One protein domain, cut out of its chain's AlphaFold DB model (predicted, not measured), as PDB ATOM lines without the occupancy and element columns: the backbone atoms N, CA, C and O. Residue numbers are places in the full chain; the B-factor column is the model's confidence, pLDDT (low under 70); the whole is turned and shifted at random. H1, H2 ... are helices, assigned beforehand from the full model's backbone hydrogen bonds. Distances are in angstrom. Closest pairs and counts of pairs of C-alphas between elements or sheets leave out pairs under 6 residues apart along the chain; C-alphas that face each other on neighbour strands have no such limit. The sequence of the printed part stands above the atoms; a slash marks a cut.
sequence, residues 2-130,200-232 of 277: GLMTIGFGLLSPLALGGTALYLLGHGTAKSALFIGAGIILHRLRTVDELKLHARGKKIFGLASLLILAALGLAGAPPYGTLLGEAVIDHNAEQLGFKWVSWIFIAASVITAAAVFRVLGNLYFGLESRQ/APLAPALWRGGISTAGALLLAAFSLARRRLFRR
ATOM      1  N   GLY A   2     -34.842 -16.139  -0.701       86.25
ATOM      2  CA  GLY A   2     -34.783 -16.104  -2.180       86.25
ATOM      3  C   GLY A   2     -36.097 -15.729  -2.894       86.25
ATOM      4  O   GLY A   2     -36.107 -14.908  -3.799       86.25
ATOM      5  N   LEU A   3     -37.240 -16.246  -2.436       89.00
ATOM      6  CA  LEU A   3     -38.547 -15.847  -2.988       89.00
ATOM      7  C   LEU A   3     -38.918 -14.387  -2.669       89.00
ATOM      8  O   LEU A   3     -39.563 -13.714  -3.462       89.00
ATOM      9  N   MET A   4     -38.462 -13.870  -1.524       90.19
ATOM     10  CA  MET A   4     -38.703 -12.478  -1.122       90.19
ATOM     11  C   MET A   4     -37.843 -11.518  -1.944       90.19
ATOM     12  O   MET A   4     -38.310 -10.450  -2.310       90.19
ATOM     13  N   THR A   5     -36.605 -11.902  -2.279       88.88
ATOM     14  CA  THR A   5     -35.735 -11.089  -3.140       88.88
ATOM     15  C   THR A   5     -36.286 -10.955  -4.553       88.88
ATOM     16  O   THR A   5     -36.102  -9.905  -5.152       88.88
ATOM     17  N   ILE A   6     -37.013 -11.960  -5.063       89.88
ATOM     18  CA  ILE A   6     -37.742 -11.829  -6.334       89.88
ATOM     19  C   ILE A   6     -38.792 -10.721  -6.217       89.88
ATOM     20  O   ILE A   6     -38.811  -9.817  -7.042       89.88
ATOM     21  N   GLY A   7     -39.610 -10.744  -5.161       87.25
ATOM     22  CA  GLY A   7     -40.629  -9.719  -4.941       87.25
ATOM     23  C   GLY A   7     -40.058  -8.308  -4.738       87.25
ATOM     24  O   GLY A   7     -40.590  -7.355  -5.300       87.25
ATOM     25  N   PHE A   8     -38.927  -8.166  -4.033       88.06
ATOM     26  CA  PHE A   8     -38.186  -6.897  -3.967       88.06
ATOM     27  C   PHE A   8     -37.642  -6.463  -5.336       88.06
ATOM     28  O   PHE A   8     -37.703  -5.284  -5.673       88.06
ATOM     29  N   GLY A   9     -37.134  -7.408  -6.130       87.44
ATOM     30  CA  GLY A   9     -36.536  -7.152  -7.441       87.44
ATOM     31  C   GLY A   9     -37.524  -6.684  -8.512       87.44
ATOM     32  O   GLY A   9     -37.099  -6.074  -9.485       87.44
ATOM     33  N   LEU A  10     -38.828  -6.912  -8.325       86.56
ATOM     34  CA  LEU A  10     -39.862  -6.373  -9.216       86.56
ATOM     35  C   LEU A  10     -40.031  -4.850  -9.069       86.56
ATOM     36  O   LEU A  10     -40.627  -4.233  -9.946       86.56
ATOM     37  N   LEU A  11     -39.537  -4.253  -7.971       85.06
ATOM     38  CA  LEU A  11     -39.554  -2.807  -7.675       85.06
ATOM     39  C   LEU A  11     -40.932  -2.119  -7.787       85.06
ATOM     40  O   LEU A  11     -41.025  -0.895  -7.766       85.06
ATOM     41  N   SER A  12     -42.007  -2.903  -7.834       83.19
ATOM     42  CA  SER A  12     -43.393  -2.447  -7.917       83.19
ATOM     43  C   SER A  12     -44.009  -2.283  -6.519       83.19
ATOM     44  O   SER A  12     -43.794  -3.156  -5.667       83.19
ATOM     45  N   PRO A  13     -44.847  -1.254  -6.277       78.06
ATOM     46  CA  PRO A  13     -45.500  -1.054  -4.980       78.06
ATOM     47  C   PRO A  13     -46.333  -2.266  -4.553       78.06
ATOM     48  O   PRO A  13     -46.317  -2.672  -3.387       78.06
ATOM     49  N   LEU A  14     -47.018  -2.888  -5.521       81.12
ATOM     50  CA  LEU A  14     -47.816  -4.095  -5.306       81.12
ATOM     51  C   LEU A  14     -46.918  -5.270  -4.909       81.12
ATOM     52  O   LEU A  14     -47.176  -5.932  -3.904       81.12
ATOM     53  N   ALA A  15     -45.823  -5.497  -5.641       85.50
ATOM     54  CA  ALA A  15     -44.884  -6.576  -5.344       85.50
ATOM     55  C   ALA A  15     -44.217  -6.411  -3.970       85.50
ATOM     56  O   ALA A  15     -44.057  -7.396  -3.244       85.50
ATOM     57  N   LEU A  16     -43.893  -5.182  -3.557       84.88
ATOM     58  CA  LEU A  16     -43.369  -4.895  -2.220       84.88
ATOM     59  C   LEU A  16     -44.402  -5.175  -1.122       84.88
ATOM     60  O   LEU A  16     -44.077  -5.820  -0.122       84.88
ATOM     61  N   GLY A  17     -45.661  -4.775  -1.325       81.38
ATOM     62  CA  GLY A  17     -46.764  -5.101  -0.416       81.38
ATOM     63  C   GLY A  17     -46.995  -6.611  -0.298       81.38
ATOM     64  O   GLY A  17     -47.153  -7.139   0.808       81.38
ATOM     65  N   GLY A  18     -46.945  -7.327  -1.424       83.12
ATOM     66  CA  GLY A  18     -46.986  -8.791  -1.477       83.12
ATOM     67  C   GLY A  18     -45.805  -9.439  -0.754       83.12
ATOM     68  O   GLY A  18     -45.990 -10.369   0.030       83.12
ATOM     69  N   THR A  19     -44.603  -8.890  -0.925       89.25
ATOM     70  CA  THR A  19     -43.375  -9.349  -0.258       89.25
ATOM     71  C   THR A  19     -43.452  -9.192   1.252       89.25
ATOM     72  O   THR A  19     -43.081 -10.115   1.975       89.25
ATOM     73  N   ALA A  20     -43.989  -8.076   1.750       84.62
ATOM     74  CA  ALA A  20     -44.203  -7.870   3.180       84.62
ATOM     75  C   ALA A  20     -45.212  -8.880   3.762       84.62
ATOM     76  O   ALA A  20     -44.953  -9.486   4.804       84.62
ATOM     77  N   LEU A  21     -46.329  -9.126   3.067       80.88
ATOM     78  CA  LEU A  21     -47.305 -10.151   3.465       80.88
ATOM     79  C   LEU A  21     -46.692 -11.559   3.458       80.88
ATOM     80  O   LEU A  21     -46.865 -12.318   4.415       80.88
ATOM     81  N   TYR A  22     -45.927 -11.884   2.414       87.06
ATOM     82  CA  TYR A  22     -45.212 -13.151   2.300       87.06
ATOM     83  C   TYR A  22     -44.185 -13.314   3.428       87.06
ATOM     84  O   TYR A  22     -44.090 -14.384   4.030       87.06
ATOM     85  N   LEU A  23     -43.453 -12.249   3.771       88.19
ATOM     86  CA  LEU A  23     -42.485 -12.221   4.867       88.19
ATOM     87  C   LEU A  23     -43.135 -12.500   6.220       88.19
ATOM     88  O   LEU A  23     -42.613 -13.319   6.973       88.19
ATOM     89  N   LEU A  24     -44.282 -11.883   6.512       82.56
ATOM     90  CA  LEU A  24     -45.022 -12.130   7.751       82.56
ATOM     91  C   LEU A  24     -45.513 -13.582   7.831       82.56
ATOM     92  O   LEU A  24     -45.270 -14.271   8.827       82.56
ATOM     93  N   GLY A  25     -46.154 -14.082   6.772       82.00
ATOM     94  CA  GLY A  25     -46.655 -15.460   6.725       82.00
ATOM     95  C   GLY A  25     -45.537 -16.501   6.833       82.00
ATOM     96  O   GLY A  25     -45.597 -17.432   7.630       82.00
ATOM     97  N   HIS A  26     -44.467 -16.323   6.066       87.75
ATOM     98  CA  HIS A  26     -43.345 -17.251   6.063       87.75
ATOM     99  C   HIS A  26     -42.500 -17.138   7.346       87.75
ATOM    100  O   HIS A  26     -41.981 -18.139   7.841       87.75
ATOM    101  N   GLY A  27     -42.364 -15.934   7.908       86.38
ATOM    102  CA  GLY A  27     -41.690 -15.686   9.183       86.38
ATOM    103  C   GLY A  27     -42.400 -16.375  10.344       86.38
ATOM    104  O   GLY A  27     -41.771 -17.127  11.082       86.38
ATOM    105  N   THR A  28     -43.719 -16.204  10.455       82.81
ATOM    106  CA  THR A  28     -44.541 -16.873  11.483       82.81
ATOM    107  C   THR A  28     -44.493 -18.397  11.371       82.81
ATOM    108  O   THR A  28     -44.277 -19.069  12.380       82.81
ATOM    109  N   ALA A  29     -44.596 -18.946  10.155       86.75
ATOM    110  CA  ALA A  29     -44.439 -20.381   9.924       86.75
ATOM    111  C   ALA A  29     -43.062 -20.885  10.390       86.75
ATOM    112  O   ALA A  29     -42.968 -21.875  11.116       86.75
ATOM    113  N   LYS A  30     -41.979 -20.178  10.041       87.25
ATOM    114  CA  LYS A  30     -40.628 -20.534  10.495       87.25
ATOM    115  C   LYS A  30     -40.476 -20.454  12.007       87.25
ATOM    116  O   LYS A  30     -39.912 -21.376  12.587       87.25
ATOM    117  N   SER A  31     -40.984 -19.406  12.646       84.19
ATOM    118  CA  SER A  31     -40.939 -19.275  14.103       84.19
ATOM    119  C   SER A  31     -41.621 -20.457  14.788       84.19
ATOM    120  O   SER A  31     -41.041 -21.047  15.696       84.19
ATOM    121  N   ALA A  32     -42.794 -20.879  14.305       83.88
ATOM    122  CA  ALA A  32     -43.481 -22.062  14.821       83.88
ATOM    123  C   ALA A  32     -42.648 -23.349  14.652       83.88
ATOM    124  O   ALA A  32     -42.571 -24.158  15.579       83.88
ATOM    125  N   LEU A  33     -41.968 -23.520  13.512       88.75
ATOM    126  CA  LEU A  33     -41.069 -24.660  13.291       88.75
ATOM    127  C   LEU A  33     -39.846 -24.634  14.211       88.75
ATOM    128  O   LEU A  33     -39.496 -25.675  14.760       88.75
ATOM    129  N   PHE A  34     -39.214 -23.476  14.419       87.94
ATOM    130  CA  PHE A  34     -38.070 -23.346  15.329       87.94
ATOM    131  C   PHE A  34     -38.463 -23.595  16.784       87.94
ATOM    132  O   PHE A  34     -37.762 -24.310  17.496       87.94
ATOM    133  N   ILE A  35     -39.619 -23.080  17.208       85.31
ATOM    134  CA  ILE A  35     -40.190 -23.369  18.526       85.31
ATOM    135  C   ILE A  35     -40.427 -24.873  18.677       85.31
ATOM    136  O   ILE A  35     -40.028 -25.468  19.678       85.31
ATOM    137  N   GLY A  36     -41.035 -25.513  17.677       86.62
ATOM    138  CA  GLY A  36     -41.268 -26.950  17.715       86.62
ATOM    139  C   GLY A  36     -39.977 -27.770  17.708       86.62
ATOM    140  O   GLY A  36     -39.873 -28.728  18.471       86.62
ATOM    141  N   ALA A  37     -38.965 -27.368  16.937       86.38
ATOM    142  CA  ALA A  37     -37.638 -27.980  16.966       86.38
ATOM    143  C   ALA A  37     -36.980 -27.841  18.350       86.38
ATOM    144  O   ALA A  37     -36.430 -28.814  18.860       86.38
ATOM    145  N   GLY A  38     -37.115 -26.681  18.998       81.06
ATOM    146  CA  GLY A  38     -36.668 -26.460  20.374       81.06
ATOM    147  C   GLY A  38     -37.376 -27.373  21.378       81.06
ATOM    148  O   GLY A  38     -36.718 -28.014  22.193       81.06
ATOM    149  N   ILE A  39     -38.703 -27.522  21.282       83.69
ATOM    150  CA  ILE A  39     -39.477 -28.448  22.132       83.69
ATOM    151  C   ILE A  39     -39.054 -29.905  21.889       83.69
ATOM    152  O   ILE A  39     -38.960 -30.690  22.836       83.69
ATOM    153  N   ILE A  40     -38.786 -30.282  20.635       86.19
ATOM    154  CA  ILE A  40     -38.274 -31.609  20.274       86.19
ATOM    155  C   ILE A  40     -36.905 -31.842  20.910       86.19
ATOM    156  O   ILE A  40     -36.736 -32.847  21.598       86.19
ATOM    157  N   LEU A  41     -35.960 -30.915  20.741       86.12
ATOM    158  CA  LEU A  41     -34.624 -31.011  21.329       86.12
ATOM    159  C   LEU A  41     -34.707 -31.135  22.849       86.12
ATOM    160  O   LEU A  41     -34.094 -32.005  23.455       86.12
ATOM    161  N   HIS A  42     -35.545 -30.316  23.461       81.81
ATOM    162  CA  HIS A  42     -35.735 -30.275  24.897       81.81
ATOM    163  C   HIS A  42     -36.333 -31.560  25.480       81.81
ATOM    164  O   HIS A  42     -35.891 -32.042  26.524       81.81
ATOM    165  N   ARG A  43     -37.317 -32.157  24.797       82.00
ATOM    166  CA  ARG A  43     -38.004 -33.371  25.269       82.00
ATOM    167  C   ARG A  43     -37.328 -34.669  24.841       82.00
ATOM    168  O   ARG A  43     -37.398 -35.655  25.571       82.00
ATOM    169  N   LEU A  44     -36.718 -34.694  23.658       82.69
ATOM    170  CA  LEU A  44     -36.143 -35.893  23.040       82.69
ATOM    171  C   LEU A  44     -34.608 -35.897  23.043       82.69
ATOM    172  O   LEU A  44     -34.024 -36.920  22.686       82.69
ATOM    173  N   ARG A  45     -33.971 -34.805  23.494       81.56
ATOM    174  CA  ARG A  45     -32.510 -34.605  23.604       81.56
ATOM    175  C   ARG A  45     -31.745 -34.768  22.295       81.56
ATOM    176  O   ARG A  45     -30.558 -35.060  22.298       81.56
ATOM    177  N   THR A  46     -32.430 -34.640  21.164       81.31
ATOM    178  CA  THR A  46     -31.808 -34.719  19.846       81.31
ATOM    179  C   THR A  46     -32.690 -34.044  18.802       81.31
ATOM    180  O   THR A  46     -33.918 -34.117  18.882       81.31
ATOM    181  N   VAL A  47     -32.049 -33.418  17.816       80.44
ATOM    182  CA  VAL A  47     -32.660 -32.919  16.570       80.44
ATOM    183  C   VAL A  47     -32.270 -33.762  15.354       80.44
ATOM    184  O   VAL A  47     -32.728 -33.503  14.245       80.44
ATOM    185  N   ASP A  48     -31.448 -34.794  15.559       80.00
ATOM    186  CA  ASP A  48     -31.026 -35.710  14.505       80.00
ATOM    187  C   ASP A  48     -32.218 -36.553  14.034       80.00
ATOM    188  O   ASP A  48     -32.756 -37.386  14.775       80.00
ATOM    189  N   GLU A  49     -32.624 -36.327  12.785       79.50
ATOM    190  CA  GLU A  49     -33.760 -36.985  12.146       79.50
ATOM    191  C   GLU A  49     -33.641 -38.515  12.188       79.50
ATOM    192  O   GLU A  49     -34.640 -39.202  12.414       79.50
ATOM    193  N   LEU A  50     -32.427 -39.063  12.059       75.44
ATOM    194  CA  LEU A  50     -32.194 -40.511  12.100       75.44
ATOM    195  C   LEU A  50     -32.459 -41.085  13.498       75.44
ATOM    196  O   LEU A  50     -32.952 -42.208  13.636       75.44
ATOM    197  N   LYS A  51     -32.174 -40.306  14.549       75.56
ATOM    198  CA  LYS A  51     -32.408 -40.684  15.952       75.56
ATOM    199  C   LYS A  51     -33.853 -40.426  16.404       75.56
ATOM    200  O   LYS A  51     -34.295 -41.040  17.377       75.56
ATOM    201  N   LEU A  52     -34.589 -39.548  15.717       80.12
ATOM    202  CA  LEU A  52     -35.966 -39.130  16.038       80.12
ATOM    203  C   LEU A  52     -37.064 -40.094  15.563       80.12
ATOM    204  O   LEU A  52     -38.232 -39.919  15.913       80.12
ATOM    205  N   HIS A  53     -36.693 -41.133  14.822       82.69
ATOM    206  CA  HIS A  53     -37.596 -42.132  14.257       82.69
ATOM    207  C   HIS A  53     -38.616 -42.698  15.272       82.69
ATOM    208  O   HIS A  53     -38.242 -43.335  16.261       82.69
ATOM    209  N   ALA A  54     -39.911 -42.468  15.020       82.44
ATOM    210  CA  ALA A  54     -41.055 -42.874  15.855       82.44
ATOM    211  C   ALA A  54     -41.040 -42.385  17.324       82.44
ATOM    212  O   ALA A  54     -41.800 -42.893  18.157       82.44
ATOM    213  N   ARG A  55     -40.211 -41.390  17.673       83.25
ATOM    214  CA  ARG A  55     -40.123 -40.846  19.043       83.25
ATOM    215  C   ARG A  55     -41.148 -39.748  19.343       83.25
ATOM    216  O   ARG A  55     -41.337 -39.394  20.507       83.25
ATOM    217  N   GLY A  56     -41.862 -39.258  18.331       81.00
ATOM    218  CA  GLY A  56     -42.857 -38.189  18.452       81.00
ATOM    219  C   GLY A  56     -44.142 -38.575  19.192       81.00
ATOM    220  O   GLY A  56     -44.888 -37.694  19.612       81.00
ATOM    221  N   LYS A  57     -44.409 -39.870  19.423       80.38
ATOM    222  CA  LYS A  57     -45.679 -40.350  20.013       80.38
ATOM    223  C   LYS A  57     -46.032 -39.703  21.361       80.38
ATOM    224  O   LYS A  57     -47.205 -39.518  21.658       80.38
ATOM    225  N   LYS A  58     -45.030 -39.318  22.161       80.06
ATOM    226  CA  LYS A  58     -45.216 -38.675  23.479       80.06
ATOM    227  C   LYS A  58     -45.485 -37.162  23.408       80.06
ATOM    228  O   LYS A  58     -45.804 -36.557  24.426       80.06
ATOM    229  N   ILE A  59     -45.338 -36.543  22.235       84.31
ATOM    230  CA  ILE A  59     -45.479 -35.094  22.003       84.31
ATOM    231  C   ILE A  59     -46.465 -34.806  20.864       84.31
ATOM    232  O   ILE A  59     -46.251 -33.920  20.039       84.31
ATOM    233  N   PHE A  60     -47.563 -35.564  20.801       84.75
ATOM    234  CA  PHE A  60     -48.536 -35.456  19.709       84.75
ATOM    235  C   PHE A  60     -49.232 -34.089  19.636       84.75
ATOM    236  O   PHE A  60     -49.534 -33.621  18.546       84.75
ATOM    237  N   GLY A  61     -49.389 -33.390  20.767       81.69
ATOM    238  CA  GLY A  61     -49.908 -32.015  20.778       81.69
ATOM    239  C   GLY A  61     -49.055 -31.020  19.977       81.69
ATOM    240  O   GLY A  61     -49.578 -30.022  19.502       81.69
ATOM    241  N   LEU A  62     -47.764 -31.308  19.771       85.75
ATOM    242  CA  LEU A  62     -46.887 -30.499  18.922       85.75
ATOM    243  C   LEU A  62     -47.095 -30.778  17.421       85.75
ATOM    244  O   LEU A  62     -46.759 -29.937  16.588       85.75
ATOM    245  N   ALA A  63     -47.664 -31.935  17.067       87.31
ATOM    246  CA  ALA A  63     -47.819 -32.358  15.678       87.31
ATOM    247  C   ALA A  63     -48.708 -31.387  14.903       87.31
ATOM    248  O   ALA A  63     -48.360 -30.993  13.796       87.31
ATOM    249  N   SER A  64     -49.825 -30.963  15.499       85.81
ATOM    250  CA  SER A  64     -50.747 -30.009  14.880       85.81
ATOM    251  C   SER A  64     -50.056 -28.682  14.573       85.81
ATOM    252  O   SER A  64     -50.151 -28.204  13.448       85.81
ATOM    253  N   LEU A  65     -49.296 -28.130  15.523       86.25
ATOM    254  CA  LEU A  65     -48.547 -26.887  15.330       86.25
ATOM    255  C   LEU A  65     -47.550 -27.000  14.168       86.25
ATOM    256  O   LEU A  65     -47.512 -26.134  13.296       86.25
ATOM    257  N   LEU A  66     -46.765 -28.080  14.134       90.25
ATOM    258  CA  LEU A  66     -45.769 -28.309  13.086       90.25
ATOM    259  C   LEU A  66     -46.409 -28.569  11.712       90.25
ATOM    260  O   LEU A  66     -45.890 -28.099  10.703       90.25
ATOM    261  N   ILE A  67     -47.544 -29.274  11.664       90.88
ATOM    262  CA  ILE A  67     -48.311 -29.504  10.431       90.88
ATOM    263  C   ILE A  67     -48.893 -28.190   9.908       90.88
ATOM    264  O   ILE A  67     -48.781 -27.914   8.716       90.88
ATOM    265  N   LEU A  68     -49.473 -27.358  10.776       87.31
ATOM    266  CA  LEU A  68     -49.983 -26.041  10.389       87.31
ATOM    267  C   LEU A  68     -48.851 -25.149   9.863       87.31
ATOM    268  O   LEU A  68     -48.985 -24.518   8.818       87.31
ATOM    269  N   ALA A  69     -47.692 -25.160  10.519       87.88
ATOM    270  CA  ALA A  69     -46.527 -24.426  10.042       87.88
ATOM    271  C   ALA A  69     -46.023 -24.942   8.676       87.88
ATOM    272  O   ALA A  69     -45.693 -24.142   7.799       87.88
ATOM    273  N   ALA A  70     -46.019 -26.262   8.456       92.88
ATOM    274  CA  ALA A  70     -45.666 -26.869   7.171       92.88
ATOM    275  C   ALA A  70     -46.666 -26.514   6.055       92.88
ATOM    276  O   ALA A  70     -46.252 -26.205   4.939       92.88
ATOM    277  N   LEU A  71     -47.970 -26.489   6.356       89.19
ATOM    278  CA  LEU A  71     -49.009 -26.017   5.432       89.19
ATOM    279  C   LEU A  71     -48.845 -24.527   5.103       89.19
ATOM    280  O   LEU A  71     -49.033 -24.125   3.955       89.19
ATOM    281  N   GLY A  72     -48.429 -23.720   6.082       84.75
ATOM    282  CA  GLY A  72     -48.061 -22.324   5.865       84.75
ATOM    283  C   GLY A  72     -46.887 -22.163   4.902       84.75
ATOM    284  O   GLY A  72     -46.951 -21.324   4.007       84.75
ATOM    285  N   LEU A  73     -45.848 -22.998   5.017       90.19
ATOM    286  CA  LEU A  73     -44.732 -23.011   4.061       90.19
ATOM    287  C   LEU A  73     -45.135 -23.500   2.666       90.19
ATOM    288  O   LEU A  73     -44.601 -23.004   1.678       90.19
ATOM    289  N   ALA A  74     -46.077 -24.441   2.583       91.12
ATOM    290  CA  ALA A  74     -46.586 -24.957   1.315       91.12
ATOM    291  C   ALA A  74     -47.439 -23.939   0.537       91.12
ATOM    292  O   ALA A  74     -47.782 -24.197  -0.613       91.12
ATOM    293  N   GLY A  75     -47.811 -22.815   1.163       83.19
ATOM    294  CA  GLY A  75     -48.730 -21.848   0.569       83.19
ATOM    295  C   GLY A  75     -50.164 -22.373   0.522       83.19
ATOM    296  O   GLY A  75     -50.867 -22.152  -0.458       83.19
ATOM    297  N   ALA A  76     -50.613 -23.109   1.545       81.69
ATOM    298  CA  ALA A  76     -51.978 -23.626   1.560       81.69
ATOM    299  C   ALA A  76     -53.026 -22.479   1.585       81.69
ATOM    300  O   ALA A  76     -52.767 -21.424   2.172       81.69
ATOM    301  N   PRO A  77     -54.237 -22.687   1.025       73.31
ATOM    302  CA  PRO A  77     -55.274 -21.660   0.855       73.31
ATOM    303  C   PRO A  77     -55.567 -20.711   2.033       73.31
ATOM    304  O   PRO A  77     -55.762 -19.524   1.773       73.31
ATOM    305  N   PRO A  78     -55.605 -21.148   3.311       73.75
ATOM    306  CA  PRO A  78     -55.922 -20.238   4.412       73.75
ATOM    307  C   PRO A  78     -54.733 -19.376   4.881       73.75
ATOM    308  O   PRO A  78     -54.908 -18.549   5.775       73.75
ATOM    309  N   TYR A  79     -53.525 -19.557   4.335       75.31
ATOM    310  CA  TYR A  79     -52.312 -18.918   4.852       75.31
ATOM    311  C   TYR A  79     -51.961 -17.613   4.134       75.31
ATOM    312  O   TYR A  79     -52.081 -17.479   2.919       75.31
ATOM    313  N   GLY A  80     -51.430 -16.651   4.895       73.44
ATOM    314  CA  GLY A  80     -50.974 -15.363   4.358       73.44
ATOM    315  C   GLY A  80     -49.807 -15.472   3.368       73.44
ATOM    316  O   GLY A  80     -49.606 -14.563   2.567       73.44
ATOM    317  N   THR A  81     -49.074 -16.590   3.376       83.44
ATOM    318  CA  THR A  81     -48.041 -16.902   2.376       83.44
ATOM    319  C   THR A  81     -48.626 -17.007   0.973       83.44
ATOM    320  O   THR A  81     -48.053 -16.425   0.058       83.44
ATOM    321  N   LEU A  82     -49.798 -17.632   0.815       84.62
ATOM    322  CA  LEU A  82     -50.508 -17.712  -0.465       84.62
ATOM    323  C   LEU A  82     -50.913 -16.327  -0.971       84.62
ATOM    324  O   LEU A  82     -50.769 -16.033  -2.151       84.62
ATOM    325  N   LEU A  83     -51.387 -15.458  -0.077       82.06
ATOM    326  CA  LEU A  83     -51.793 -14.099  -0.443       82.06
ATOM    327  C   LEU A  83     -50.595 -13.241  -0.865       82.06
ATOM    328  O   LEU A  83     -50.671 -12.536  -1.866       82.06
ATOM    329  N   GLY A  84     -49.487 -13.310  -0.123       84.06
ATOM    330  CA  GLY A  84     -48.262 -12.597  -0.483       84.06
ATOM    331  C   GLY A  84     -47.677 -13.084  -1.809       84.06
ATOM    332  O   GLY A  84     -47.328 -12.272  -2.661       84.06
ATOM    333  N   GLU A  85     -47.647 -14.403  -2.013       89.50
ATOM    334  CA  GLU A  85     -47.241 -15.027  -3.275       89.50
ATOM    335  C   GLU A  85     -48.149 -14.610  -4.435       89.50
ATOM    336  O   GLU A  85     -47.639 -14.222  -5.478       89.50
ATOM    337  N   ALA A  86     -49.475 -14.614  -4.254       88.00
ATOM    338  CA  ALA A  86     -50.433 -14.237  -5.292       88.00
ATOM    339  C   ALA A  86     -50.177 -12.835  -5.851       88.00
ATOM    340  O   ALA A  86     -50.244 -12.629  -7.059       88.00
ATOM    341  N   VAL A  87     -49.871 -11.885  -4.967       86.81
ATOM    342  CA  VAL A  87     -49.581 -10.499  -5.338       86.81
ATOM    343  C   VAL A  87     -48.249 -10.389  -6.080       86.81
ATOM    344  O   VAL A  87     -48.188  -9.731  -7.116       86.81
ATOM    345  N   ILE A  88     -47.191 -11.028  -5.566       89.25
ATOM    346  CA  ILE A  88     -45.868 -11.019  -6.213       89.25
ATOM    347  C   ILE A  88     -45.965 -11.644  -7.605       89.25
ATOM    348  O   ILE A  88     -45.454 -11.093  -8.574       89.25
ATOM    349  N   ASP A  89     -46.645 -12.780  -7.694       91.12
ATOM    350  CA  ASP A  89     -46.789 -13.550  -8.916       91.12
ATOM    351  C   ASP A  89     -47.628 -12.818  -9.964       91.12
ATOM    352  O   ASP A  89     -47.212 -12.698 -11.113       91.12
ATOM    353  N   HIS A  90     -48.762 -12.239  -9.563       89.56
ATOM    354  CA  HIS A  90     -49.587 -11.448 -10.470       89.56
ATOM    355  C   HIS A  90     -48.816 -10.253 -11.040       89.56
ATOM    356  O   HIS A  90     -48.867  -9.997 -12.242       89.56
ATOM    357  N   ASN A  91     -48.047  -9.551 -10.202       89.38
ATOM    358  CA  ASN A  91     -47.230  -8.440 -10.671       89.38
ATOM    359  C   ASN A  91     -46.076  -8.906 -11.579       89.38
ATOM    360  O   ASN A  91     -45.792  -8.263 -12.588       89.38
ATOM    361  N   ALA A  92     -45.455 -10.052 -11.283       90.31
ATOM    362  CA  ALA A  92     -44.450 -10.657 -12.154       90.31
ATOM    363  C   ALA A  92     -45.030 -11.026 -13.531       90.31
ATOM    364  O   ALA A  92     -44.395 -10.765 -14.552       90.31
ATOM    365  N   GLU A  93     -46.241 -11.588 -13.581       90.62
ATOM    366  CA  GLU A  93     -46.943 -11.916 -14.826       90.62
ATOM    367  C   GLU A  93     -47.263 -10.666 -15.657       90.62
ATOM    368  O   GLU A  93     -47.050 -10.688 -16.872       90.62
ATOM    369  N   GLN A  94     -47.711  -9.574 -15.020       89.06
ATOM    370  CA  GLN A  94     -47.943  -8.284 -15.686       89.06
ATOM    371  C   GLN A  94     -46.659  -7.721 -16.322       89.06
ATOM    372  O   GLN A  94     -46.710  -7.125 -17.394       89.06
ATOM    373  N   LEU A  95     -45.501  -7.966 -15.699       87.75
ATOM    374  CA  LEU A  95     -44.178  -7.583 -16.206       87.75
ATOM    375  C   LEU A  95     -43.581  -8.600 -17.206       87.75
ATOM    376  O   LEU A  95     -42.462  -8.419 -17.681       87.75
ATOM    377  N   GLY A  96     -44.307  -9.675 -17.542       89.50
ATOM    378  CA  GLY A  96     -43.883 -10.703 -18.501       89.50
ATOM    379  C   GLY A  96     -43.068 -11.863 -17.908       89.50
ATOM    380  O   GLY A  96     -42.707 -12.798 -18.627       89.50
ATOM    381  N   PHE A  97     -42.819 -11.881 -16.597       90.12
ATOM    382  CA  PHE A  97     -41.986 -12.874 -15.907       90.12
ATOM    383  C   PHE A  97     -42.764 -14.106 -15.411       90.12
ATOM    384  O   PHE A  97     -42.684 -14.493 -14.248       90.12
ATOM    385  N   LYS A  98     -43.461 -14.803 -16.316       90.38
ATOM    386  CA  LYS A  98     -44.284 -15.996 -15.993       90.38
ATOM    387  C   LYS A  98     -43.510 -17.184 -15.394       90.38
ATOM    388  O   LYS A  98     -44.102 -18.130 -14.884       90.38
ATOM    389  N   TRP A  99     -42.180 -17.185 -15.485       90.06
ATOM    390  CA  TRP A  99     -41.330 -18.229 -14.899       90.06
ATOM    391  C   TRP A  99     -41.253 -18.140 -13.368       90.06
ATOM    392  O   TRP A  99     -40.956 -19.143 -12.717       90.06
ATOM    393  N   VAL A 100     -41.553 -16.969 -12.792       91.06
ATOM    394  CA  VAL A 100     -41.527 -16.740 -11.342       91.06
ATOM    395  C   VAL A 100     -42.506 -17.671 -10.625       91.06
ATOM    396  O   VAL A 100     -42.122 -18.293  -9.632       91.06
ATOM    397  N   SER A 101     -43.706 -17.880 -11.176       90.69
ATOM    398  CA  SER A 101     -44.724 -18.777 -10.612       90.69
ATOM    399  C   SER A 101     -44.198 -20.195 -10.407       90.69
ATOM    400  O   SER A 101     -44.411 -20.812  -9.363       90.69
ATOM    401  N   TRP A 102     -43.456 -20.718 -11.388       93.44
ATOM    402  CA  TRP A 102     -42.886 -22.063 -11.319       93.44
ATOM    403  C   TRP A 102     -41.831 -22.194 -10.226       93.44
ATOM    404  O   TRP A 102     -41.741 -23.238  -9.583       93.44
ATOM    405  N   ILE A 103     -41.058 -21.136  -9.981       94.00
ATOM    406  CA  ILE A 103     -40.071 -21.123  -8.902       94.00
ATOM    407  C   ILE A 103     -40.745 -21.099  -7.538       94.00
ATOM    408  O   ILE A 103     -40.308 -21.835  -6.653       94.00
ATOM    409  N   PHE A 104     -41.805 -20.306  -7.363       92.88
ATOM    410  CA  PHE A 104     -42.580 -20.299  -6.121       92.88
ATOM    411  C   PHE A 104     -43.154 -21.686  -5.823       92.88
ATOM    412  O   PHE A 104     -42.911 -22.208  -4.734       92.88
ATOM    413  N   ILE A 105     -43.787 -22.328  -6.813       94.00
ATOM    414  CA  ILE A 105     -44.320 -23.694  -6.691       94.00
ATOM    415  C   ILE A 105     -43.210 -24.697  -6.357       94.00
ATOM    416  O   ILE A 105     -43.338 -25.497  -5.435       94.00
ATOM    417  N   ALA A 106     -42.095 -24.681  -7.089       94.81
ATOM    418  CA  ALA A 106     -41.013 -25.635  -6.852       94.81
ATOM    419  C   ALA A 106     -40.405 -25.463  -5.451       94.81
ATOM    420  O   ALA A 106     -40.188 -26.440  -4.729       94.81
ATOM    421  N   ALA A 107     -40.153 -24.219  -5.041       94.06
ATOM    422  CA  ALA A 107     -39.584 -23.911  -3.740       94.06
ATOM    423  C   ALA A 107     -40.540 -24.266  -2.589       94.06
ATOM    424  O   ALA A 107     -40.094 -24.859  -1.602       94.06
ATOM    425  N   SER A 108     -41.837 -23.961  -2.702       92.81
ATOM    426  CA  SER A 108     -42.841 -24.309  -1.687       92.81
ATOM    427  C   SER A 108     -43.003 -25.827  -1.562       92.81
ATOM    428  O   SER A 108     -42.961 -26.353  -0.449       92.81
ATOM    429  N   VAL A 109     -43.052 -26.553  -2.688       96.25
ATOM    430  CA  VAL A 109     -43.095 -28.024  -2.718       96.25
ATOM    431  C   VAL A 109     -41.888 -28.621  -2.004       96.25
ATOM    432  O   VAL A 109     -42.058 -29.433  -1.098       96.25
ATOM    433  N   ILE A 110     -40.667 -28.223  -2.376       94.94
ATOM    434  CA  ILE A 110     -39.436 -28.814  -1.827       94.94
ATOM    435  C   ILE A 110     -39.311 -28.523  -0.327       94.94
ATOM    436  O   ILE A 110     -39.000 -29.420   0.461       94.94
ATOM    437  N   THR A 111     -39.560 -27.277   0.079       93.06
ATOM    438  CA  THR A 111     -39.412 -26.856   1.480       93.06
ATOM    439  C   THR A 111     -40.464 -27.496   2.379       93.06
ATOM    440  O   THR A 111     -40.107 -28.077   3.405       93.06
ATOM    441  N   ALA A 112     -41.739 -27.474   1.988       94.00
ATOM    442  CA  ALA A 112     -42.796 -28.108   2.763       94.00
ATOM    443  C   ALA A 112     -42.659 -29.636   2.775       94.00
ATOM    444  O   ALA A 112     -42.831 -30.248   3.830       94.00
ATOM    445  N   ALA A 113     -42.271 -30.265   1.657       95.50
ATOM    446  CA  ALA A 113     -42.025 -31.708   1.607       95.50
ATOM    447  C   ALA A 113     -40.932 -32.143   2.586       95.50
ATOM    448  O   ALA A 113     -41.071 -33.173   3.243       95.50
ATOM    449  N   ALA A 114     -39.856 -31.360   2.715       93.31
ATOM    450  CA  ALA A 114     -38.797 -31.645   3.675       93.31
ATOM    451  C   ALA A 114     -39.330 -31.649   5.117       93.31
ATOM    452  O   ALA A 114     -39.028 -32.569   5.876       93.31
ATOM    453  N   VAL A 115     -40.175 -30.677   5.475       94.06
ATOM    454  CA  VAL A 115     -40.790 -30.597   6.808       94.06
ATOM    455  C   VAL A 115     -41.786 -31.740   7.033       94.06
ATOM    456  O   VAL A 115     -41.726 -32.407   8.066       94.06
ATOM    457  N   PHE A 116     -42.654 -32.037   6.059       94.38
ATOM    458  CA  PHE A 116     -43.586 -33.169   6.132       94.38
ATOM    459  C   PHE A 116     -42.871 -34.518   6.230       94.38
ATOM    460  O   PHE A 116     -43.326 -35.398   6.959       94.38
ATOM    461  N   ARG A 117     -41.733 -34.682   5.550       92.31
ATOM    462  CA  ARG A 117     -40.893 -35.880   5.658       92.31
ATOM    463  C   ARG A 117     -40.364 -36.056   7.082       92.31
ATOM    464  O   ARG A 117     -40.539 -37.132   7.651       92.31
ATOM    465  N   VAL A 118     -39.805 -34.997   7.676       90.44
ATOM    466  CA  VAL A 118     -39.306 -35.018   9.064       90.44
ATOM    467  C   VAL A 118     -40.434 -35.350  10.043       90.44
ATOM    468  O   VAL A 118     -40.276 -36.221  10.894       90.44
ATOM    469  N   LEU A 119     -41.602 -34.719   9.888       90.81
ATOM    470  CA  LEU A 119     -42.813 -35.010  10.666       90.81
ATOM    471  C   LEU A 119     -43.235 -36.482  10.538       90.81
ATOM    472  O   LEU A 119     -43.493 -37.151  11.542       90.81
ATOM    473  N   GLY A 120     -43.268 -37.002   9.310       88.25
ATOM    474  CA  GLY A 120     -43.606 -38.390   9.026       88.25
ATOM    475  C   GLY A 120     -42.652 -39.369   9.708       88.25
ATOM    476  O   GLY A 120     -43.087 -40.335  10.336       88.25
ATOM    477  N   ASN A 121     -41.350 -39.095   9.661       87.94
ATOM    478  CA  ASN A 121     -40.357 -39.926  10.330       87.94
ATOM    479  C   ASN A 121     -40.432 -39.813  11.867       87.94
ATOM    480  O   ASN A 121     -40.394 -40.825  12.569       87.94
ATOM    481  N   LEU A 122     -40.623 -38.603  12.396       88.50
ATOM    482  CA  LEU A 122     -40.737 -38.335  13.830       88.50
ATOM    483  C   LEU A 122     -41.926 -39.066  14.471       88.50
ATOM    484  O   LEU A 122     -41.771 -39.717  15.507       88.50
ATOM    485  N   TYR A 123     -43.118 -38.953  13.881       87.38
ATOM    486  CA  TYR A 123     -44.349 -39.477  14.480       87.38
ATOM    487  C   TYR A 123     -44.644 -40.924  14.086       87.38
ATOM    488  O   TYR A 123     -45.069 -41.710  14.938       87.38
ATOM    489  N   PHE A 124     -44.392 -41.294  12.830       85.31
ATOM    490  CA  PHE A 124     -44.766 -42.604  12.298       85.31
ATOM    491  C   PHE A 124     -43.581 -43.550  12.096       85.31
ATOM    492  O   PHE A 124     -43.804 -44.747  11.950       85.31
ATOM    493  N   GLY A 125     -42.339 -43.051  12.116       79.50
ATOM    494  CA  GLY A 125     -41.161 -43.886  11.873       79.50
ATOM    495  C   GLY A 125     -41.212 -44.560  10.505       79.50
ATOM    496  O   GLY A 125     -41.066 -45.771  10.389       79.50
ATOM    497  N   LEU A 126     -41.489 -43.788   9.457       72.06
ATOM    498  CA  LEU A 126     -41.663 -44.346   8.115       72.06
ATOM    499  C   LEU A 126     -40.330 -44.608   7.391       72.06
ATOM    500  O   LEU A 126     -40.320 -45.359   6.417       72.06
ATOM    501  N   GLU A 127     -39.207 -44.045   7.859       69.69
ATOM    502  CA  GLU A 127     -37.885 -44.240   7.244       69.69
ATOM    503  C   GLU A 127     -37.101 -45.382   7.913       69.69
ATOM    504  O   GLU A 127     -36.822 -45.338   9.104       69.69
ATOM    505  N   SER A 128     -36.717 -46.418   7.163       58.16
ATOM    506  CA  SER A 128     -35.991 -47.577   7.705       58.16
ATOM    507  C   SER A 128     -34.703 -47.169   8.438       58.16
ATOM    508  O   SER A 128     -33.830 -46.531   7.845       58.16
ATOM    509  N   ARG A 129     -34.566 -47.577   9.708       54.38
ATOM    510  CA  ARG A 129     -33.374 -47.356  10.540       54.38
ATOM    511  C   ARG A 129     -32.114 -47.831   9.810       54.38
ATOM    512  O   ARG A 129     -32.004 -49.012   9.488       54.38
ATOM    513  N   GLN A 130     -31.147 -46.938   9.599       53.25
ATOM    514  CA  GLN A 130     -29.803 -47.345   9.194       53.25
ATOM    515  C   GLN A 130     -29.189 -48.183  10.320       53.25
ATOM    516  O   GLN A 130     -28.858 -47.679  11.392       53.25
ATOM    517  N   ALA A 200     -54.930  -9.055  -6.564       70.88
ATOM    518  CA  ALA A 200     -54.445 -10.184  -7.344       70.88
ATOM    519  C   ALA A 200     -55.529 -11.280  -7.406       70.88
ATOM    520  O   ALA A 200     -56.134 -11.605  -6.376       70.88
ATOM    521  N   PRO A 201     -55.789 -11.872  -8.586       77.88
ATOM    522  CA  PRO A 201     -56.857 -12.846  -8.739       77.88
ATOM    523  C   PRO A 201     -56.615 -14.057  -7.826       77.88
ATOM    524  O   PRO A 201     -55.608 -14.759  -7.929       77.88
ATOM    525  N   LEU A 202     -57.566 -14.321  -6.925       77.25
ATOM    526  CA  LEU A 202     -57.451 -15.380  -5.914       77.25
ATOM    527  C   LEU A 202     -57.548 -16.787  -6.514       77.25
ATOM    528  O   LEU A 202     -56.899 -17.705  -6.027       77.25
ATOM    529  N   ALA A 203     -58.333 -16.975  -7.576       83.56
ATOM    530  CA  ALA A 203     -58.527 -18.283  -8.204       83.56
ATOM    531  C   ALA A 203     -57.212 -18.957  -8.666       83.56
ATOM    532  O   ALA A 203     -56.957 -20.089  -8.241       83.56
ATOM    533  N   PRO A 204     -56.338 -18.304  -9.463       86.06
ATOM    534  CA  PRO A 204     -55.057 -18.898  -9.846       86.06
ATOM    535  C   PRO A 204     -54.125 -19.105  -8.645       86.06
ATOM    536  O   PRO A 204     -53.398 -20.098  -8.602       86.06
ATOM    537  N   ALA A 205     -54.188 -18.242  -7.627       84.75
ATOM    538  CA  ALA A 205     -53.417 -18.420  -6.401       84.75
ATOM    539  C   ALA A 205     -53.845 -19.667  -5.613       84.75
ATOM    540  O   ALA A 205     -52.998 -20.457  -5.204       84.75
ATOM    541  N   LEU A 206     -55.152 -19.891  -5.454       85.25
ATOM    542  CA  LEU A 206     -55.704 -21.080  -4.798       85.25
ATOM    543  C   LEU A 206     -55.315 -22.365  -5.529       85.25
ATOM    544  O   LEU A 206     -54.962 -23.355  -4.887       85.25
ATOM    545  N   TRP A 207     -55.330 -22.339  -6.863       90.31
ATOM    546  CA  TRP A 207     -54.881 -23.459  -7.686       90.31
ATOM    547  C   TRP A 207     -53.396 -23.774  -7.465       90.31
ATOM    548  O   TRP A 207     -53.048 -24.919  -7.171       90.31
ATOM    549  N   ARG A 208     -52.520 -22.762  -7.527       91.06
ATOM    550  CA  ARG A 208     -51.074 -22.929  -7.298       91.06
ATOM    551  C   ARG A 208     -50.750 -23.379  -5.877       91.06
ATOM    552  O   ARG A 208     -49.937 -24.288  -5.705       91.06
ATOM    553  N   GLY A 209     -51.415 -22.813  -4.872       87.19
ATOM    554  CA  GLY A 209     -51.287 -23.248  -3.479       87.19
ATOM    555  C   GLY A 209     -51.752 -24.687  -3.276       87.19
ATOM    556  O   GLY A 209     -51.094 -25.473  -2.594       87.19
ATOM    557  N   GLY A 210     -52.851 -25.071  -3.932       88.88
ATOM    558  CA  GLY A 210     -53.354 -26.443  -3.956       88.88
ATOM    559  C   GLY A 210     -52.351 -27.422  -4.569       88.88
ATOM    560  O   GLY A 210     -52.011 -28.418  -3.929       88.88
ATOM    561  N   ILE A 211     -51.817 -27.110  -5.758       93.75
ATOM    562  CA  ILE A 211     -50.764 -27.905  -6.412       93.75
ATOM    563  C   ILE A 211     -49.535 -28.014  -5.517       93.75
ATOM    564  O   ILE A 211     -49.008 -29.107  -5.344       93.75
ATOM    565  N   SER A 212     -49.083 -26.904  -4.938       92.94
ATOM    566  CA  SER A 212     -47.879 -26.874  -4.107       92.94
ATOM    567  C   SER A 212     -48.039 -27.725  -2.851       92.94
ATOM    568  O   SER A 212     -47.163 -28.515  -2.505       92.94
ATOM    569  N   THR A 213     -49.204 -27.643  -2.210       92.50
ATOM    570  CA  THR A 213     -49.525 -28.442  -1.025       92.50
ATOM    571  C   THR A 213     -49.638 -29.928  -1.370       92.50
ATOM    572  O   THR A 213     -49.044 -30.768  -0.692       92.50
ATOM    573  N   ALA A 214     -50.342 -30.271  -2.452       95.06
ATOM    574  CA  ALA A 214     -50.457 -31.650  -2.920       95.06
ATOM    575  C   ALA A 214     -49.092 -32.219  -3.337       95.06
ATOM    576  O   ALA A 214     -48.724 -33.318  -2.928       95.06
ATOM    577  N   GLY A 215     -48.308 -31.446  -4.088       95.31
ATOM    578  CA  GLY A 215     -46.954 -31.784  -4.507       95.31
ATOM    579  C   GLY A 215     -46.020 -31.991  -3.319       95.31
ATOM    580  O   GLY A 215     -45.269 -32.963  -3.305       95.31
ATOM    581  N   ALA A 216     -46.109 -31.149  -2.286       95.06
ATOM    582  CA  ALA A 216     -45.329 -31.300  -1.062       95.06
ATOM    583  C   ALA A 216     -45.656 -32.610  -0.331       95.06
ATOM    584  O   ALA A 216     -44.750 -33.343   0.070       95.06
ATOM    585  N   LEU A 217     -46.946 -32.932  -0.187       94.75
ATOM    586  CA  LEU A 217     -47.395 -34.173   0.446       94.75
ATOM    587  C   LEU A 217     -46.979 -35.405  -0.363       94.75
ATOM    588  O   LEU A 217     -46.476 -36.368   0.213       94.75
ATOM    589  N   LEU A 218     -47.132 -35.366  -1.690       94.31
ATOM    590  CA  LEU A 218     -46.711 -36.443  -2.584       94.31
ATOM    591  C   LEU A 218     -45.196 -36.642  -2.550       94.31
ATOM    592  O   LEU A 218     -44.736 -37.776  -2.443       94.31
ATOM    593  N   LEU A 219     -44.414 -35.562  -2.590       93.69
ATOM    594  CA  LEU A 219     -42.957 -35.626  -2.530       93.69
ATOM    595  C   LEU A 219     -42.473 -36.130  -1.164       93.69
ATOM    596  O   LEU A 219     -41.545 -36.936  -1.106       93.69
ATOM    597  N   ALA A 220     -43.119 -35.720  -0.070       91.88
ATOM    598  CA  ALA A 220     -42.832 -36.238   1.266       91.88
ATOM    599  C   ALA A 220     -43.171 -37.732   1.375       91.88
ATOM    600  O   ALA A 220     -42.331 -38.524   1.806       91.88
ATOM    601  N   ALA A 221     -44.366 -38.132   0.931       89.50
ATOM    602  CA  ALA A 221     -44.799 -39.525   0.919       89.50
ATOM    603  C   ALA A 221     -43.868 -40.386   0.059       89.50
ATOM    604  O   ALA A 221     -43.398 -41.428   0.514       89.50
ATOM    605  N   PHE A 222     -43.521 -39.918  -1.141       89.38
ATOM    606  CA  PHE A 222     -42.547 -40.566  -2.011       89.38
ATOM    607  C   PHE A 222     -41.177 -40.657  -1.337       89.38
ATOM    608  O   PHE A 222     -40.568 -41.719  -1.342       89.38
ATOM    609  N   SER A 223     -40.692 -39.593  -0.697       86.69
ATOM    610  CA  SER A 223     -39.393 -39.613  -0.023       86.69
ATOM    611  C   SER A 223     -39.338 -40.581   1.162       86.69
ATOM    612  O   SER A 223     -38.270 -41.133   1.426       86.69
ATOM    613  N   LEU A 224     -40.449 -40.786   1.871       84.75
ATOM    614  CA  LEU A 224     -40.551 -41.761   2.961       84.75
ATOM    615  C   LEU A 224     -40.702 -43.189   2.418       84.75
ATOM    616  O   LEU A 224     -40.077 -44.124   2.915       84.75
ATOM    617  N   ALA A 225     -41.493 -43.360   1.359       82.06
ATOM    618  CA  ALA A 225     -41.807 -44.661   0.781       82.06
ATOM    619  C   ALA A 225     -40.709 -45.192  -0.159       82.06
ATOM    620  O   ALA A 225     -40.552 -46.408  -0.280       82.06
ATOM    621  N   ARG A 226     -39.903 -44.326  -0.793       76.06
ATOM    622  CA  ARG A 226     -38.920 -44.716  -1.824       76.06
ATOM    623  C   ARG A 226     -37.913 -45.745  -1.329       76.06
ATOM    624  O   ARG A 226     -37.590 -46.653  -2.080       76.06
ATOM    625  N   ARG A 227     -37.455 -45.656  -0.074       66.19
ATOM    626  CA  ARG A 227     -36.485 -46.614   0.490       66.19
ATOM    627  C   ARG A 227     -37.121 -47.980   0.769       66.19
ATOM    628  O   ARG A 227     -36.438 -48.996   0.698       66.19
ATOM    629  N   ARG A 228     -38.431 -48.013   1.044       68.12
ATOM    630  CA  ARG A 228     -39.204 -49.249   1.242       68.12
ATOM    631  C   ARG A 228     -39.578 -49.912  -0.087       68.12
ATOM    632  O   ARG A 228     -39.550 -51.134  -0.173       68.12
ATOM    633  N   LEU A 229     -39.921 -49.116  -1.104       64.88
ATOM    634  CA  LEU A 229     -40.309 -49.597  -2.437       64.88
ATOM    635  C   LEU A 229     -39.110 -49.933  -3.333       64.88
ATOM    636  O   LEU A 229     -39.138 -50.928  -4.051       64.88
ATOM    637  N   PHE A 230     -38.043 -49.139  -3.286       63.88
ATOM    638  CA  PHE A 230     -36.870 -49.312  -4.132       63.88
ATOM    639  C   PHE A 230     -35.672 -49.757  -3.293       63.88
ATOM    640  O   PHE A 230     -34.873 -48.952  -2.825       63.88
ATOM    641  N   ARG A 231     -35.476 -51.077  -3.198       55.78
ATOM    642  CA  ARG A 231     -34.269 -51.740  -2.656       55.78
ATOM    643  C   ARG A 231     -33.010 -51.513  -3.532       55.78
ATOM    644  O   ARG A 231     -32.095 -52.329  -3.545       55.78
ATOM    645  N   ARG A 232     -32.958 -50.441  -4.337       51.69
ATOM    646  CA  ARG A 232     -31.855 -50.130  -5.264       51.69
ATOM    647  C   ARG A 232     -30.977 -49.012  -4.702       51.69
ATOM    648  O   ARG A 232     -31.071 -47.855  -5.095       51.69
TER     649      ARG A 232
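AT A GLANCE: This is residues 2 to 130 and 200 to 232 of the 277 residues of the protein "Proton_antipo_M domain-containing protein" of Acidobacteria bacterium (UniProt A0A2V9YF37). A helical bundle in which the long helices H2 and H5 run along opposite sides, with H3 and H4 in line between them. H6 crosses over H5, and short H1 packs on residues 15 to 23 of H2. The printed part has 162 residues with six named helices, H1 to H6, and no named strand: all helix, compact, radius of gyration of the C-alphas 17.1 A, spans 49 by 36 by 23 A.

IN THESE COORDINATES: H2, residues 13 to 44, measures 45.7 A from C-alpha 13 at (-45.500, -1.054, -4.980). H1 is residues 2 to 9, H3 55 to 73, H4 80 to 94, H5 99 to 124 (36.7 A) and H6 202 to 229 (38.4 A), ending at (-40.309, -49.597, -2.437).

HOW THE PARTS SIT: H2 and H3, a hairpin, touch at C-alphas Ala 29 and Ala 69, their closest, 4.6 A. H5 and H6 touch at a steep tilt of 45 degrees, closest C-alphas Ala 113 and Ala 216, 4.3 A. O i to N i+4 pairs are within hydrogen-bond range throughout H1, H2, H4 and H5, in 8 of 15 in H3 and 22 of 24 in H6.

THE WHOLE: Residues 131 to 199 are cut out, a C-alpha gap of 47.6 A. Residues 127 to 130 and 227 to 232 are under 70 in pLDDT.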